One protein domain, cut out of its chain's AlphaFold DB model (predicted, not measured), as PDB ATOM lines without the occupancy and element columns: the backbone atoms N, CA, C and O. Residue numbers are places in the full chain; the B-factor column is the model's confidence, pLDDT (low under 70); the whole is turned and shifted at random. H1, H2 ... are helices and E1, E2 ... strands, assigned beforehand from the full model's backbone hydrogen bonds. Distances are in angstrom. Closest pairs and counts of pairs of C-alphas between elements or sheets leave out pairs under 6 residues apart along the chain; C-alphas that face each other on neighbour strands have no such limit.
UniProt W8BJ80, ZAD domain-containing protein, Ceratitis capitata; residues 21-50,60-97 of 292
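What this domain is: This is residues 21 to 50 and 60 to 97 of the 292 residues of the protein "ZAD domain-containing protein" of Ceratitis capitata (UniProt W8BJ80). One long helix, H2, makes most of the length; the short helix H1 packs steeply across residues 72 to 82 of H2, and beyond them residues 84 to 97, of which 84 to 94 belong to H2, stick out free of the body. The 68 printed residues, mostly helix by class, have two named helices and one named strand, in the order H1, E1, H2. The whole is loose, with a radius of gyration of the C-alphas of 14.3 A and spans of 50 by 26 by 19 A.

How they stand to each other: H2, residues 69 to 94, touches H1, residues 36 to 44, closest at the C-alphas of Tyr 79 and Cys 43, 6.0 A, at a steep tilt of 57 degrees, the same way. E1, residues 66 to 68, pairs with no named strand and meets H2 only through their tight link. In both helices every O i to N i+4 pair is within hydrogen-bond range.

Where its parts are: H2 runs 37.5 A from C-alpha 69 (-7.586, -35.015, 36.847) to C-alpha 94 (14.624, -23.502, 8.952); H1 spans 11.8 A, E1 6.8 A.

The domain as a whole: Residues 51 to 59 are not printed; C-alphas 50 and 60 are 12.4 A apart. Residues 30 to 32, 47 to 50, 60 to 64 and 94 to 97 have pLDDT under 70.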
ATOM      1  N   LEU A  21      -7.633 -41.247  36.911       89.62
ATOM      2  CA  LEU A  21      -7.741 -41.706  35.532       89.62
ATOM      3  C   LEU A  21      -6.576 -42.638  35.216       89.62
ATOM      4  O   LEU A  21      -5.445 -42.391  35.645       89.62
ATOM      5  N   ASN A  22      -6.857 -43.697  34.463       87.81
ATOM      6  CA  ASN A  22      -5.827 -44.610  33.992       87.81
ATOM      7  C   ASN A  22      -4.972 -43.904  32.929       87.81
ATOM      8  O   ASN A  22      -5.496 -43.312  31.985       87.81
ATOM      9  N   TRP A  23      -3.651 -43.961  33.069       87.81
ATOM     10  CA  TRP A  23      -2.733 -43.260  32.175       87.81
ATOM     11  C   TRP A  23      -2.635 -43.851  30.754       87.81
ATOM     12  O   TRP A  23      -2.070 -43.219  29.861       87.81
ATOM     13  N   ASN A  24      -3.190 -45.043  30.522       85.75
ATOM     14  CA  ASN A  24      -3.252 -45.675  29.207       85.75
ATOM     15  C   ASN A  24      -4.406 -45.111  28.370       85.75
ATOM     16  O   ASN A  24      -4.480 -45.388  27.174       85.75
ATOM     17  N   LEU A  25      -5.292 -44.314  28.980       85.25
ATOM     18  CA  LEU A  25      -6.357 -43.630  28.262       85.25
ATOM     19  C   LEU A  25      -5.781 -42.607  27.272       85.25
ATOM     20  O   LEU A  25      -4.784 -41.940  27.588       85.25
ATOM     21  N   PRO A  26      -6.402 -42.468  26.088       84.44
ATOM     22  CA  PRO A  26      -6.058 -41.418  25.146       84.44
ATOM     23  C   PRO A  26      -6.435 -40.039  25.703       84.44
ATOM     24  O   PRO A  26      -7.361 -39.898  26.503       84.44
ATOM     25  N   ILE A  27      -5.723 -39.008  25.254       84.12
ATOM     26  CA  ILE A  27      -6.055 -37.615  25.553       84.12
ATOM     27  C   ILE A  27      -6.998 -37.105  24.456       84.12
ATOM     28  O   ILE A  27      -6.542 -36.705  23.392       84.12
ATOM     29  N   GLU A  28      -8.308 -37.111  24.722       74.81
ATOM     30  CA  GLU A  28      -9.372 -36.828  23.733       74.81
ATOM     31  C   GLU A  28      -9.233 -35.481  22.999       74.81
ATOM     32  O   GLU A  28      -9.642 -35.348  21.851       74.81
ATOM     33  N   GLU A  29      -8.641 -34.476  23.642       70.31
ATOM     34  CA  GLU A  29      -8.527 -33.114  23.098       70.31
ATOM     35  C   GLU A  29      -7.243 -32.863  22.289       70.31
ATOM     36  O   GLU A  29      -7.033 -31.761  21.780       70.31
ATOM     37  N   ILE A  30      -6.347 -33.848  22.198       69.56
ATOM     38  CA  ILE A  30      -5.159 -33.768  21.348       69.56
ATOM     39  C   ILE A  30      -5.483 -34.558  20.078       69.56
ATOM     40  O   ILE A  30      -5.810 -35.733  20.153       69.56
ATOM     41  N   ASN A  31      -5.357 -33.932  18.901       60.44
ATOM     42  CA  ASN A  31      -5.622 -34.542  17.580       60.44
ATOM     43  C   ASN A  31      -4.703 -35.737  17.221       60.44
ATOM     44  O   ASN A  31      -4.677 -36.195  16.082       60.44
ATOM     45  N   GLU A  32      -3.922 -36.224  18.179       65.75
ATOM     46  CA  GLU A  32      -3.028 -37.364  18.073       65.75
ATOM     47  C   GLU A  32      -3.500 -38.401  19.090       65.75
ATOM     48  O   GLU A  32      -3.808 -38.052  20.228       65.75
ATOM     49  N   SER A  33      -3.536 -39.677  18.702       72.31
ATOM     50  CA  SER A  33      -3.859 -40.804  19.584       72.31
ATOM     51  C   SER A  33      -2.737 -41.035  20.611       72.31
ATOM     52  O   SER A  33      -2.024 -42.039  20.572       72.31
ATOM     53  N   LEU A  34      -2.537 -40.058  21.493       83.75
ATOM     54  CA  LEU A  34      -1.499 -39.984  22.508       83.75
ATOM     55  C   LEU A  34      -2.101 -40.378  23.856       83.75
ATOM     56  O   LEU A  34      -3.071 -39.768  24.304       83.75
ATOM     57  N   SER A  35      -1.523 -41.380  24.520       87.50
ATOM     58  CA  SER A  35      -1.912 -41.732  25.888       87.50
ATOM     59  C   SER A  35      -1.238 -40.826  26.917       87.50
ATOM     60  O   SER A  35      -0.151 -40.285  26.679       87.50
ATOM     61  N   TYR A  36      -1.841 -40.694  28.101       87.81
ATOM     62  CA  TYR A  36      -1.231 -39.946  29.206       87.81
ATOM     63  C   TYR A  36       0.138 -40.505  29.622       87.81
ATOM     64  O   TYR A  36       1.003 -39.730  30.023       87.81
ATOM     65  N   ALA A  37       0.372 -41.814  29.497       86.69
ATOM     66  CA  ALA A  37       1.671 -42.432  29.749       86.69
ATOM     67  C   ALA A  37       2.746 -41.899  28.783       86.69
ATOM     68  O   ALA A  37       3.783 -41.393  29.216       86.69
ATOM     69  N   ILE A  38       2.475 -41.920  27.474       84.31
ATOM     70  CA  ILE A  38       3.422 -41.414  26.468       84.31
ATOM     71  C   ILE A  38       3.622 -39.904  26.647       84.31
ATOM     72  O   ILE A  38       4.755 -39.424  26.657       84.31
ATOM     73  N   CYS A  39       2.535 -39.162  26.869       87.75
ATOM     74  CA  CYS A  39       2.577 -37.730  27.159       87.75
ATOM     75  C   CYS A  39       3.466 -37.425  28.378       87.75
ATOM     76  O   CYS A  39       4.287 -36.506  28.345       87.75
ATOM     77  N   PHE A  40       3.344 -38.214  29.447       88.62
ATOM     78  CA  PHE A  40       4.147 -38.075  30.659       88.62
ATOM     79  C   PHE A  40       5.630 -38.330  30.402       88.62
ATOM     80  O   PHE A  40       6.464 -37.517  30.811       88.62
ATOM     81  N   GLN A  41       5.965 -39.409  29.694       86.56
ATOM     82  CA  GLN A  41       7.345 -39.715  29.323       86.56
ATOM     83  C   GLN A  41       7.953 -38.593  28.473       86.56
ATOM     84  O   GLN A  41       9.063 -38.146  28.749       86.56
ATOM     85  N   GLN A  42       7.210 -38.070  27.495       85.44
ATOM     86  CA  GLN A  42       7.683 -36.986  26.629       85.44
ATOM     87  C   GLN A  42       7.884 -35.660  27.376       85.44
ATOM     88  O   GLN A  42       8.820 -34.925  27.064       85.44
ATOM     89  N   CYS A  43       7.033 -35.346  28.357       88.31
ATOM     90  CA  CYS A  43       7.143 -34.101  29.123       88.31
ATOM     91  C   CYS A  43       8.216 -34.153  30.214       88.31
ATOM     92  O   CYS A  43       8.825 -33.132  30.522       88.31
ATOM     93  N   THR A  44       8.423 -35.319  30.831       84.19
ATOM     94  CA  THR A  44       9.299 -35.458  32.007       84.19
ATOM     95  C   THR A  44      10.642 -36.106  31.704       84.19
ATOM     96  O   THR A  44      11.529 -36.055  32.551       84.19
ATOM     97  N   GLN A  45      10.790 -36.726  30.527       78.12
ATOM     98  CA  GLN A  45      11.937 -37.562  30.151       78.12
ATOM     99  C   GLN A  45      12.156 -38.753  31.102       78.12
ATOM    100  O   GLN A  45      13.197 -39.402  31.081       78.12
ATOM    101  N   LEU A  46      11.167 -39.070  31.946       77.50
ATOM    102  CA  LEU A  46      11.205 -40.249  32.795       77.50
ATOM    103  C   LEU A  46      10.776 -41.453  31.967       77.50
ATOM    104  O   LEU A  46       9.633 -41.531  31.515       77.50
ATOM    105  N   ASN A  47      11.687 -42.408  31.795       67.00
ATOM    106  CA  ASN A  47      11.362 -43.674  31.156       67.00
ATOM    107  C   ASN A  47      10.325 -44.428  31.995       67.00
ATOM    108  O   ASN A  47      10.601 -44.861  33.114       67.00
ATOM    109  N   LEU A  48       9.123 -44.573  31.433       64.06
ATOM    110  CA  LEU A  48       8.070 -45.429  31.981       64.06
ATOM    111  C   LEU A  48       8.314 -46.908  31.657       64.06
ATOM    112  O   LEU A  48       7.782 -47.778  32.338       64.06
ATOM    113  N   ALA A  49       9.161 -47.188  30.662       56.38
ATOM    114  CA  ALA A  49       9.702 -48.510  30.385       56.38
ATOM    115  C   ALA A  49      10.784 -48.862  31.418       56.38
ATOM    116  O   ALA A  49      11.980 -48.818  31.139       56.38
ATOM    117  N   LEU A  50      10.363 -49.199  32.633       46.09
ATOM    118  CA  LEU A  50      11.142 -50.116  33.456       46.09
ATOM    119  C   LEU A  50      10.842 -51.519  32.924       46.09
ATOM    120  O   LEU A  50       9.693 -51.868  32.668       46.09
ATOM    121  N   SER A  60       3.964 -53.508  43.083       49.22
ATOM    122  CA  SER A  60       4.191 -52.114  43.473       49.22
ATOM    123  C   SER A  60       4.129 -51.105  42.315       49.22
ATOM    124  O   SER A  60       3.952 -49.913  42.574       49.22
ATOM    125  N   MET A  61       4.252 -51.548  41.055       50.91
ATOM    126  CA  MET A  61       4.252 -50.654  39.886       50.91
ATOM    127  C   MET A  61       2.854 -50.354  39.348       50.91
ATOM    128  O   MET A  61       2.613 -49.216  38.947       50.91
ATOM    129  N   ILE A  62       1.917 -51.303  39.455       55.84
ATOM    130  CA  ILE A  62       0.501 -51.123  39.068       55.84
ATOM    131  C   ILE A  62      -0.131 -49.926  39.808       55.84
ATOM    132  O   ILE A  62      -0.966 -49.198  39.274       55.84
ATOM    133  N   ILE A  63       0.333 -49.651  41.032       58.47
ATOM    134  CA  ILE A  63      -0.157 -48.565  41.899       58.47
ATOM    135  C   ILE A  63       0.043 -47.175  41.262       58.47
ATOM    136  O   ILE A  63      -0.624 -46.211  41.647       58.47
ATOM    137  N   TYR A  64       0.954 -47.066  40.293       67.06
ATOM    138  CA  TYR A  64       1.383 -45.811  39.687       67.06
ATOM    139  C   TYR A  64       0.872 -45.585  38.259       67.06
ATOM    140  O   TYR A  64       1.277 -44.607  37.630       67.06
ATOM    141  N   GLU A  65      -0.051 -46.418  37.774       83.25
ATOM    142  CA  GLU A  65      -0.664 -46.306  36.440       83.25
ATOM    143  C   GLU A  65      -1.769 -45.237  36.346       83.25
ATOM    144  O   GLU A  65      -2.594 -45.234  35.428       83.25
ATOM    145  N   TYR A  66      -1.816 -44.319  37.312       88.75
ATOM    146  CA  TYR A  66      -2.924 -43.388  37.478       88.75
ATOM    147  C   TYR A  66      -2.465 -41.939  37.603       88.75
ATOM    148  O   TYR A  66      -1.464 -41.613  38.251       88.75
ATOM    149  N   PHE A  67      -3.277 -41.031  37.071       90.00
ATOM    150  CA  PHE A  67      -3.190 -39.597  37.332       90.00
ATOM    151  C   PHE A  67      -4.468 -39.104  38.006       90.00
ATOM    152  O   PHE A  67      -5.540 -39.632  37.762       90.00
ATOM    153  N   CYS A  68      -4.391 -38.078  38.853       92.44
ATOM    154  CA  CYS A  68      -5.600 -37.329  39.193       92.44
ATOM    155  C   CYS A  68      -5.895 -36.322  38.074       92.44
ATOM    156  O   CYS A  68      -4.968 -35.852  37.407       92.44
ATOM    157  N   TYR A  69      -7.161 -35.941  37.908       91.38
ATOM    158  CA  TYR A  69      -7.586 -35.015  36.847       91.38
ATOM    159  C   TYR A  69      -6.800 -33.695  36.838       91.38
ATOM    160  O   TYR A  69      -6.419 -33.206  35.780       91.38
ATOM    161  N   SER A  70      -6.464 -33.150  38.014       93.50
ATOM    162  CA  SER A  70      -5.660 -31.924  38.108       93.50
ATOM    163  C   SER A  70      -4.236 -32.102  37.560       93.50
ATOM    164  O   SER A  70      -3.719 -31.220  36.875       93.50
ATOM    165  N   CYS A  71      -3.591 -33.237  37.842       92.50
ATOM    166  CA  CYS A  71      -2.261 -33.532  37.312       92.50
ATOM    167  C   CYS A  71      -2.303 -33.845  35.814       92.50
ATOM    168  O   CYS A  71      -1.403 -33.418  35.099       92.50
ATOM    169  N   ALA A  72      -3.341 -34.532  35.335       91.56
ATOM    170  CA  ALA A  72      -3.533 -34.798  33.912       91.56
ATOM    171  C   ALA A  72      -3.756 -33.517  33.097       91.56
ATOM    172  O   ALA A  72      -3.126 -33.352  32.056       91.56
ATOM    173  N   ALA A  73      -4.560 -32.575  33.601       91.00
ATOM    174  CA  ALA A  73      -4.748 -31.273  32.961       91.00
ATOM    175  C   ALA A  73      -3.419 -30.510  32.827       91.00
ATOM    176  O   ALA A  73      -3.047 -30.086  31.738       91.00
ATOM    177  N   LYS A  74      -2.632 -30.437  33.909       93.69
ATOM    178  CA  LYS A  74      -1.302 -29.801  33.878       93.69
ATOM    179  C   LYS A  74      -0.329 -30.505  32.936       93.69
ATOM    180  O   LYS A  74       0.490 -29.847  32.301       93.69
ATOM    181  N   LEU A  75      -0.387 -31.834  32.870       91.62
ATOM    182  CA  LEU A  75       0.446 -32.617  31.965       91.62
ATOM    183  C   LEU A  75       0.111 -32.304  30.501       91.62
ATOM    184  O   LEU A  75       1.018 -32.099  29.698       91.62
ATOM    185  N   LYS A  76      -1.178 -32.198  30.175       91.00
ATOM    186  CA  LYS A  76      -1.648 -31.780  28.854       91.00
ATOM    187  C   LYS A  76      -1.171 -30.365  28.507       91.00
ATOM    188  O   LYS A  76      -0.626 -30.165  27.424       91.00
ATOM    189  N   ASP A  77      -1.303 -29.407  29.424       90.75
ATOM    190  CA  ASP A  77      -0.827 -28.033  29.206       90.75
ATOM    191  C   ASP A  77       0.687 -27.989  28.950       90.75
ATOM    192  O   ASP A  77       1.155 -27.318  28.025       90.75
ATOM    193  N   ALA A  78       1.459 -28.750  29.734       92.25
ATOM    194  CA  ALA A  78       2.902 -28.875  29.559       92.25
ATOM    195  C   ALA A  78       3.262 -29.469  28.190       92.25
ATOM    196  O   ALA A  78       4.165 -28.970  27.517       92.25
ATOM    197  N   TYR A  79       2.531 -30.492  27.749       90.69
ATOM    198  CA  TYR A  79       2.734 -31.102  26.443       90.69
ATOM    199  C   TYR A  79       2.482 -30.121  25.297       90.69
ATOM    200  O   TYR A  79       3.335 -29.965  24.421       90.69
ATOM    201  N   VAL A  80       1.356 -29.399  25.330       90.38
ATOM    202  CA  VAL A  80       1.025 -28.377  24.323       90.38
ATOM    203  C   VAL A  80       2.101 -27.294  24.271       90.38
ATOM    204  O   VAL A  80       2.504 -26.873  23.185       90.38
ATOM    205  N   PHE A  81       2.600 -26.860  25.430       92.62
ATOM    206  CA  PHE A  81       3.694 -25.898  25.506       92.62
ATOM    207  C   PHE A  81       4.977 -26.429  24.850       92.62
ATOM    208  O   PHE A  81       5.551 -25.757  23.994       92.62
ATOM    209  N   ILE A  82       5.407 -27.645  25.205       89.56
ATOM    210  CA  ILE A  82       6.618 -28.268  24.651       89.56
ATOM    211  C   ILE A  82       6.492 -28.448  23.136       89.56
ATOM    212  O   ILE A  82       7.446 -28.170  22.409       89.56
ATOM    213  N   LYS A  83       5.329 -28.884  22.646       89.31
ATOM    214  CA  LYS A  83       5.079 -29.059  21.213       89.31
ATOM    215  C   LYS A  83       5.210 -27.733  20.459       89.31
ATOM    216  O   LYS A  83       6.002 -27.653  19.525       89.31
ATOM    217  N   LYS A  84       4.554 -26.670  20.938       91.25
ATOM    218  CA  LYS A  84       4.680 -25.320  20.357       91.25
ATOM    219  C   LYS A  84       6.116 -24.801  20.384       91.25
ATOM    220  O   LYS A  84       6.562 -24.178  19.423       91.25
ATOM    221  N   ALA A  85       6.850 -25.055  21.467       89.38
ATOM    222  CA  ALA A  85       8.254 -24.668  21.569       89.38
ATOM    223  C   ALA A  85       9.116 -25.387  20.517       89.38
ATOM    224  O   ALA A  85       9.929 -24.740  19.861       89.38
ATOM    225  N   LYS A  86       8.900 -26.692  20.303       87.12
ATOM    226  CA  LYS A  86       9.593 -27.480  19.267       87.12
ATOM    227  C   LYS A  86       9.250 -27.018  17.851       87.12
ATOM    228  O   LYS A  86      10.145 -26.893  17.024       87.12
ATOM    229  N   GLU A  87       7.978 -26.742  17.574       88.19
ATOM    230  CA  GLU A  87       7.534 -26.206  16.281       88.19
ATOM    231  C   GLU A  87       8.175 -24.842  16.003       88.19
ATOM    232  O   GLU A  87       8.720 -24.612  14.927       88.19
ATOM    233  N   THR A  88       8.186 -23.959  17.005       88.00
ATOM    234  CA  THR A  88       8.802 -22.631  16.889       88.00
ATOM    235  C   THR A  88      10.312 -22.732  16.670       88.00
ATOM    236  O   THR A  88      10.840 -22.070  15.783       88.00
ATOM    237  N   ASP A  89      11.012 -23.582  17.430       85.50
ATOM    238  CA  ASP A  89      12.446 -23.842  17.236       85.50
ATOM    239  C   ASP A  89      12.734 -24.381  15.826       85.50
ATOM    240  O   ASP A  89      13.657 -23.909  15.165       85.50
ATOM    241  N   SER A  90      11.902 -25.297  15.320       85.00
ATOM    242  CA  SER A  90      12.025 -25.815  13.954       85.00
ATOM    243  C   SER A  90      11.888 -24.710  12.904       85.00
ATOM    244  O   SER A  90      12.733 -24.616  12.016       85.00
ATOM    245  N   VAL A  91      10.891 -23.828  13.031       87.25
ATOM    246  CA  VAL A  91      10.705 -22.682  12.123       87.25
ATOM    247  C   VAL A  91      11.898 -21.727  12.183       87.25
ATOM    248  O   VAL A  91      12.419 -21.323  11.143       87.25
ATOM    249  N   LEU A  92      12.372 -21.394  13.387       77.19
ATOM    250  CA  LEU A  92      13.527 -20.513  13.568       77.19
ATOM    251  C   LEU A  92      14.800 -21.103  12.947       77.19
ATOM    252  O   LEU A  92      15.562 -20.374  12.318       77.19
ATOM    253  N   ARG A  93      15.011 -22.418  13.065       78.31
ATOM    254  CA  ARG A  93      16.158 -23.113  12.462       78.31
ATOM    255  C   ARG A  93      16.041 -23.265  10.948       78.31
ATOM    256  O   ARG A  93      17.058 -23.182  10.267       78.31
ATOM    257  N   MET A  94      14.838 -23.457  10.406       62.91
ATOM    258  CA  MET A  94      14.624 -23.502   8.952       62.91
ATOM    259  C   MET A  94      14.886 -22.139   8.299       62.91
ATOM    260  O   MET A  94      15.480 -22.083   7.225       62.91
ATOM    261  N   ASN A  95      14.570 -21.041   8.991       53.28
ATOM    262  CA  ASN A  95      14.907 -19.687   8.542       53.28
ATOM    263  C   ASN A  95      16.414 -19.355   8.627       53.28
ATOM    264  O   ASN A  95      16.846 -18.367   8.038       53.28
ATOM    265  N   CYS A  96      17.240 -20.179   9.289       50.72
ATOM    266  CA  CYS A  96      18.707 -20.074   9.204       50.72
ATOM    267  C   CYS A  96      19.289 -20.708   7.925       50.72
ATOM    268  O   CYS A  96      20.464 -20.501   7.617       50.72
ATOM    269  N   GLY A  97      18.490 -21.451   7.148       47.97
ATOM    270  CA  GLY A  97      18.954 -22.189   5.967       47.97
ATOM    271  C   GLY A  97      19.490 -21.328   4.815       47.97
ATOM    272  O   GLY A  97      20.258 -21.835   3.998       47.97
TER     273      GLY A  97